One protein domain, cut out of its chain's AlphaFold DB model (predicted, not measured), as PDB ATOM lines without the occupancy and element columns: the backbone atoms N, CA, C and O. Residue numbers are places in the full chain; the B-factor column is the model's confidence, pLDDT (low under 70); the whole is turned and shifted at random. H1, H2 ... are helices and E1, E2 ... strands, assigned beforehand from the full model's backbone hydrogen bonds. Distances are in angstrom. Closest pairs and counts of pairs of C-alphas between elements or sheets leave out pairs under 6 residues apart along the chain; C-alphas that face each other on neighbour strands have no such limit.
ATOM      1  N   ILE A  92      15.151  43.918  -6.613       96.62
ATOM      2  CA  ILE A  92      16.076  42.889  -6.130       96.62
ATOM      3  C   ILE A  92      17.495  43.410  -6.319       96.62
ATOM      4  O   ILE A  92      17.898  43.743  -7.437       96.62
ATOM      5  N   VAL A  93      18.266  43.466  -5.235       96.31
ATOM      6  CA  VAL A  93      19.677  43.864  -5.283       96.31
ATOM      7  C   VAL A  93      20.532  42.673  -4.896       96.31
ATOM      8  O   VAL A  93      20.362  42.108  -3.823       96.31
ATOM      9  N   SER A  94      21.452  42.281  -5.776       94.06
ATOM     10  CA  SER A  94      22.364  41.156  -5.553       94.06
ATOM     11  C   SER A  94      23.811  41.595  -5.730       94.06
ATOM     12  O   SER A  94      24.164  42.223  -6.728       94.06
ATOM     13  N   HIS A  95      24.647  41.249  -4.759       91.88
ATOM     14  CA  HIS A  95      26.090  41.427  -4.781       91.88
ATOM     15  C   HIS A  95      26.748  40.100  -5.161       91.88
ATOM     16  O   HIS A  95      26.569  39.087  -4.483       91.88
ATOM     17  N   PHE A  96      27.513  40.115  -6.250       90.62
ATOM     18  CA  PHE A  96      28.225  38.955  -6.775       90.62
ATOM     19  C   PHE A  96      29.713  39.049  -6.464       90.62
ATOM     20  O   PHE A  96      30.277  40.140  -6.376       90.62
ATOM     21  N   ARG A  97      30.365  37.895  -6.324       85.75
ATOM     22  CA  ARG A  97      31.822  37.848  -6.198       85.75
ATOM     23  C   ARG A  97      32.480  38.052  -7.564       85.75
ATOM     24  O   ARG A  97      32.256  37.265  -8.475       85.75
ATOM     25  N   GLY A  98      33.372  39.036  -7.662       83.62
ATOM     26  CA  GLY A  98      34.105  39.319  -8.898       83.62
ATOM     27  C   GLY A  98      33.235  39.993  -9.963       83.62
ATOM     28  O   GLY A  98      32.209  40.588  -9.654       83.62
ATOM     29  N   ILE A  99      33.677  39.932 -11.221       81.44
ATOM     30  CA  ILE A  99      33.020  40.583 -12.372       81.44
ATOM     31  C   ILE A  99      32.307  39.595 -13.307       81.44
ATOM     32  O   ILE A  99      31.660  40.005 -14.267       81.44
ATOM     33  N   GLU A 100      32.422  38.296 -13.028       80.44
ATOM     34  CA  GLU A 100      31.858  37.199 -13.815       80.44
ATOM     35  C   GLU A 100      31.307  36.118 -12.875       80.44
ATOM     36  O   GLU A 100      31.807  35.937 -11.766       80.44
ATOM     37  N   GLY A 101      30.292  35.374 -13.326       77.69
ATOM     38  CA  GLY A 101      29.664  34.289 -12.562       77.69
ATOM     39  C   GLY A 101      28.256  34.614 -12.051       77.69
ATOM     40  O   GLY A 101      27.707  35.681 -12.313       77.69
ATOM     41  N   ARG A 102      27.637  33.645 -11.362       78.62
ATOM     42  CA  ARG A 102      26.289  33.760 -10.765       78.62
ATOM     43  C   ARG A 102      26.287  33.546  -9.249       78.62
ATOM     44  O   ARG A 102      25.226  33.365  -8.658       78.62
ATOM     45  N   ASP A 103      27.458  33.592  -8.625       84.88
ATOM     46  CA  ASP A 103      27.607  33.369  -7.190       84.88
ATOM     47  C   ASP A 103      27.260  34.652  -6.429       84.88
ATOM     48  O   ASP A 103      28.120  35.495  -6.146       84.88
ATOM     49  N   ALA A 104      25.967  34.820  -6.144       85.62
ATOM     50  CA  ALA A 104      25.479  35.877  -5.270       85.62
ATOM     51  C   ALA A 104      25.961  35.602  -3.840       85.62
ATOM     52  O   ALA A 104      25.650  34.570  -3.249       85.62
ATOM     53  N   ILE A 105      26.741  36.528  -3.290       90.12
ATOM     54  CA  ILE A 105      27.263  36.445  -1.919       90.12
ATOM     55  C   ILE A 105      26.374  37.180  -0.918       90.12
ATOM     56  O   ILE A 105      26.451  36.913   0.278       90.12
ATOM     57  N   ALA A 106      25.522  38.079  -1.404       90.81
ATOM     58  CA  ALA A 106      24.437  38.675  -0.644       90.81
ATOM     59  C   ALA A 106      23.351  39.159  -1.605       90.81
ATOM     60  O   ALA A 106      23.668  39.717  -2.656       90.81
ATOM     61  N   SER A 107      22.089  39.002  -1.219       94.94
ATOM     62  CA  SER A 107      20.944  39.534  -1.953       94.94
ATOM     63  C   SER A 107      19.906  40.054  -0.974       94.94
ATOM     64  O   SER A 107      19.755  39.493   0.114       94.94
ATOM     65  N   ILE A 108      19.202  41.112  -1.362       97.06
ATOM     66  CA  ILE A 108      18.027  41.602  -0.649       97.06
ATOM     67  C   ILE A 108      16.883  41.855  -1.625       97.06
ATOM     68  O   ILE A 108      17.106  42.318  -2.750       97.06
ATOM     69  N   ASP A 109      15.672  41.605  -1.144       97.56
ATOM     70  CA  ASP A 109      14.436  42.016  -1.793       97.56
ATOM     71  C   ASP A 109      13.973  43.310  -1.120       97.56
ATOM     72  O   ASP A 109      13.730  43.363   0.087       97.56
ATOM     73  N   CYS A 110      13.919  44.389  -1.890       98.12
ATOM     74  CA  CYS A 110      13.498  45.697  -1.417       98.12
ATOM     75  C   CYS A 110      11.996  45.847  -1.673       98.12
ATOM     76  O   CYS A 110      11.575  46.006  -2.823       98.12
ATOM     77  N   GLU A 111      11.203  45.835  -0.602       97.94
ATOM     78  CA  GLU A 111       9.734  45.873  -0.647       97.94
ATOM     79  C   GLU A 111       9.151  47.190  -0.094       97.94
ATOM     80  O   GLU A 111       9.879  48.127   0.245       97.94
ATOM     81  N   GLY A 112       7.821  47.290  -0.008       97.56
ATOM     82  CA  GLY A 112       7.111  48.496   0.418       97.56
ATOM     83  C   GLY A 112       6.900  49.488  -0.727       97.56
ATOM     84  O   GLY A 112       6.841  49.102  -1.898       97.56
ATOM     85  N   THR A 113       6.761  50.772  -0.393       98.19
ATOM     86  CA  THR A 113       6.588  51.845  -1.391       98.19
ATOM     87  C   THR A 113       7.859  52.059  -2.212       98.19
ATOM     88  O   THR A 113       8.952  51.747  -1.747       98.19
ATOM     89  N   LEU A 114       7.760  52.667  -3.397       97.69
ATOM     90  CA  LEU A 114       8.916  52.961  -4.262       97.69
ATOM     91  C   LEU A 114      10.049  53.686  -3.522       97.69
ATOM     92  O   LEU A 114      11.223  53.384  -3.737       97.69
ATOM     93  N   LEU A 115       9.715  54.610  -2.614       97.00
ATOM     94  CA  LEU A 115      10.718  55.300  -1.806       97.00
ATOM     95  C   LEU A 115      11.397  54.351  -0.809       97.00
ATOM     96  O   LEU A 115      12.616  54.413  -0.659       97.00
ATOM     97  N   ASN A 116      10.646  53.449  -0.168       97.94
ATOM     98  CA  ASN A 116      11.236  52.428   0.702       97.94
ATOM     99  C   ASN A 116      12.148  51.491  -0.087       97.94
ATOM    100  O   ASN A 116      13.234  51.162   0.390       97.94
ATOM    101  N   GLN A 117      11.738  51.081  -1.288       98.31
ATOM    102  CA  GLN A 117      12.537  50.204  -2.141       98.31
ATOM    103  C   GLN A 117      13.867  50.865  -2.509       98.31
ATOM    104  O   GLN A 117      14.931  50.263  -2.358       98.31
ATOM    105  N   PHE A 118      13.816  52.138  -2.911       98.19
ATOM    106  CA  PHE A 118      15.006  52.937  -3.185       98.19
ATOM    107  C   PHE A 118      15.918  53.051  -1.957       98.19
ATOM    108  O   PHE A 118      17.121  52.830  -2.070       98.19
ATOM    109  N   GLN A 119      15.368  53.369  -0.782       98.12
ATOM    110  CA  GLN A 119      16.146  53.513   0.452       98.12
ATOM    111  C   GLN A 119      16.841  52.209   0.854       98.12
ATOM    112  O   GLN A 119      18.023  52.233   1.195       98.12
ATOM    113  N   GLN A 120      16.139  51.077   0.779       98.44
ATOM    114  CA  GLN A 120      16.707  49.754   1.057       98.44
ATOM    115  C   GLN A 120      17.830  49.413   0.076       98.44
ATOM    116  O   GLN A 120      18.934  49.073   0.504       98.44
ATOM    117  N   ALA A 121      17.587  49.592  -1.226       98.25
ATOM    118  CA  ALA A 121      18.584  49.342  -2.261       98.25
ATOM    119  C   ALA A 121      19.827  50.224  -2.070       98.25
ATOM    120  O   ALA A 121      20.959  49.741  -2.098       98.25
ATOM    121  N   HIS A 122      19.616  51.514  -1.820       97.69
ATOM    122  CA  HIS A 122      20.681  52.479  -1.581       97.69
ATOM    123  C   HIS A 122      21.506  52.123  -0.337       97.69
ATOM    124  O   HIS A 122      22.736  52.097  -0.402       97.69
ATOM    125  N   HIS A 123      20.854  51.796   0.783       97.19
ATOM    126  CA  HIS A 123      21.547  51.367   2.000       97.19
ATOM    127  C   HIS A 123      22.355  50.089   1.786       97.19
ATOM    128  O   HIS A 123      23.500  50.024   2.231       97.19
ATOM    129  N   PHE A 124      21.807  49.104   1.072       96.38
ATOM    130  CA  PHE A 124      22.532  47.876   0.765       96.38
ATOM    131  C   PHE A 124      23.797  48.160  -0.041       96.38
ATOM    132  O   PHE A 124      24.885  47.765   0.376       96.38
ATOM    133  N   VAL A 125      23.683  48.923  -1.131       94.62
ATOM    134  CA  VAL A 125      24.830  49.293  -1.972       94.62
ATOM    135  C   VAL A 125      25.910  50.017  -1.159       94.62
ATOM    136  O   VAL A 125      27.085  49.659  -1.244       94.62
ATOM    137  N   LEU A 126      25.534  50.983  -0.314       94.62
ATOM    138  CA  LEU A 126      26.494  51.680   0.548       94.62
ATOM    139  C   LEU A 126      27.141  50.759   1.588       94.62
ATOM    140  O   LEU A 126      28.349  50.857   1.806       94.62
ATOM    141  N   SER A 127      26.374  49.855   2.200       92.88
ATOM    142  CA  SER A 127      26.904  48.901   3.183       92.88
ATOM    143  C   SER A 127      27.930  47.950   2.561       92.88
ATOM    144  O   SER A 127      28.978  47.686   3.155       92.88
ATOM    145  N   VAL A 128      27.684  47.517   1.319       88.88
ATOM    146  CA  VAL A 128      28.627  46.711   0.544       88.88
ATOM    147  C   VAL A 128      29.908  47.506   0.328       88.88
ATOM    148  O   VAL A 128      30.975  47.009   0.681       88.88
ATOM    149  N   PHE A 129      29.842  48.749  -0.150       87.31
ATOM    150  CA  PHE A 129      31.048  49.566  -0.329       87.31
ATOM    151  C   PHE A 129      31.832  49.758   0.974       87.31
ATOM    152  O   PHE A 129      33.034  49.503   1.003       87.31
ATOM    153  N   GLN A 130      31.165  50.142   2.064       87.19
ATOM    154  CA  GLN A 130      31.811  50.373   3.364       87.19
ATOM    155  C   GLN A 130      32.556  49.135   3.877       87.19
ATOM    156  O   GLN A 130      33.690  49.259   4.341       87.19
ATOM    157  N   SER A 131      31.963  47.946   3.734       79.62
ATOM    158  CA  SER A 131      32.613  46.696   4.141       79.62
ATOM    159  C   SER A 131      33.908  46.405   3.368       79.62
ATOM    160  O   SER A 131      34.847  45.875   3.950       79.62
ATOM    161  N   HIS A 132      34.008  46.801   2.092       73.88
ATOM    162  CA  HIS A 132      35.220  46.583   1.292       73.88
ATOM    163  C   HIS A 132      36.325  47.594   1.608       73.88
ATOM    164  O   HIS A 132      37.493  47.218   1.643       73.88
ATOM    165  N   PHE A 133      35.977  48.859   1.857       68.50
ATOM    166  CA  PHE A 133      36.974  49.890   2.161       68.50
ATOM    167  C   PHE A 133      37.591  49.723   3.557       68.50
ATOM    168  O   PHE A 133      38.782  49.964   3.717       68.50
ATOM    169  N   GLN A 134      36.838  49.234   4.550       60.81
ATOM    170  CA  GLN A 134      37.399  48.931   5.877       60.81
ATOM    171  C   GLN A 134      38.379  47.746   5.870       60.81
ATOM    172  O   GLN A 134      39.251  47.669   6.729       60.81
ATOM    173  N   LEU A 135      38.275  46.835   4.896       55.94
ATOM    174  CA  LEU A 135      39.185  45.693   4.766       55.94
ATOM    175  C   LEU A 135      40.553  46.059   4.161       55.94
ATOM    176  O   LEU A 135      41.442  45.212   4.159       55.94
ATOM    177  N   GLN A 136      40.737  47.280   3.644       49.69
ATOM    178  CA  GLN A 136      42.001  47.727   3.039       49.69
ATOM    179  C   GLN A 136      42.923  48.515   3.991       49.69
ATOM    180  O   GLN A 136      44.058  48.789   3.611       49.69
TER     181      GLN A 136
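AT A GLANCE: This is residues 92 to 136 of the 138 residues of an uncharacterized protein of Parachlamydiaceae bacterium (UniProt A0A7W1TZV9). A two-stranded hairpin, E1 and E2, has one long helix, H1, folded back along it and packed on both strands with residues 116 to 128. The last residues, 129 to 136, stick out beyond the hairpin; 129 to 134 of them belong to H1. The printed part has 45 residues with two named strands and one named helix, in the order E1, E2, H1; the sheet order is E1 - E2, antiparallel, and the class is mixed, helices and strands. The whole is loose, with a radius of gyration of the C-alphas of 11.8 A, and flat, spanning 34 by 25 by 12 A.

IN THESE COORDINATES: Find C-alpha 92 at (16.076, 42.889, -6.130); from there E1 runs through residues 92 to 96, 12.8 A long. E2, residues 104 to 110, begins at C-alpha 104 (25.479, 35.877, -5.270) and runs 16.0 A. H1, residues 114 to 134, covers 30.5 A and ends at C-alpha 134 (37.399, 48.931, 5.877).

HOW THE PARTS SIT: Look first at the hairpin of E1 and E2, antiparallel at 166 degrees between their directions. N 95 and O 106 are 2.8 A apart and N 108 and O 93 are 2.9 A apart, both within hydrogen-bond range. The closest C-alphas of E2 and H1 are those of Cys 110 and Gln 117, 4.7 A apart. For E1 and H1 they are those of Val 93 and Ala 121, 6.4 A apart. In H1 every O i to N i+4 pair is within hydrogen-bond range.

THE WHOLE: The two C-alphas farthest apart are those of Thr 113 and Gln 136, at 35.9 A. The printed part has no cut. The link from E1 to E2 is short, and the link from E2 to H1 is tight. Look at residues 133 to 136 for pLDDT under 70; the mean of the printed part is 88.9.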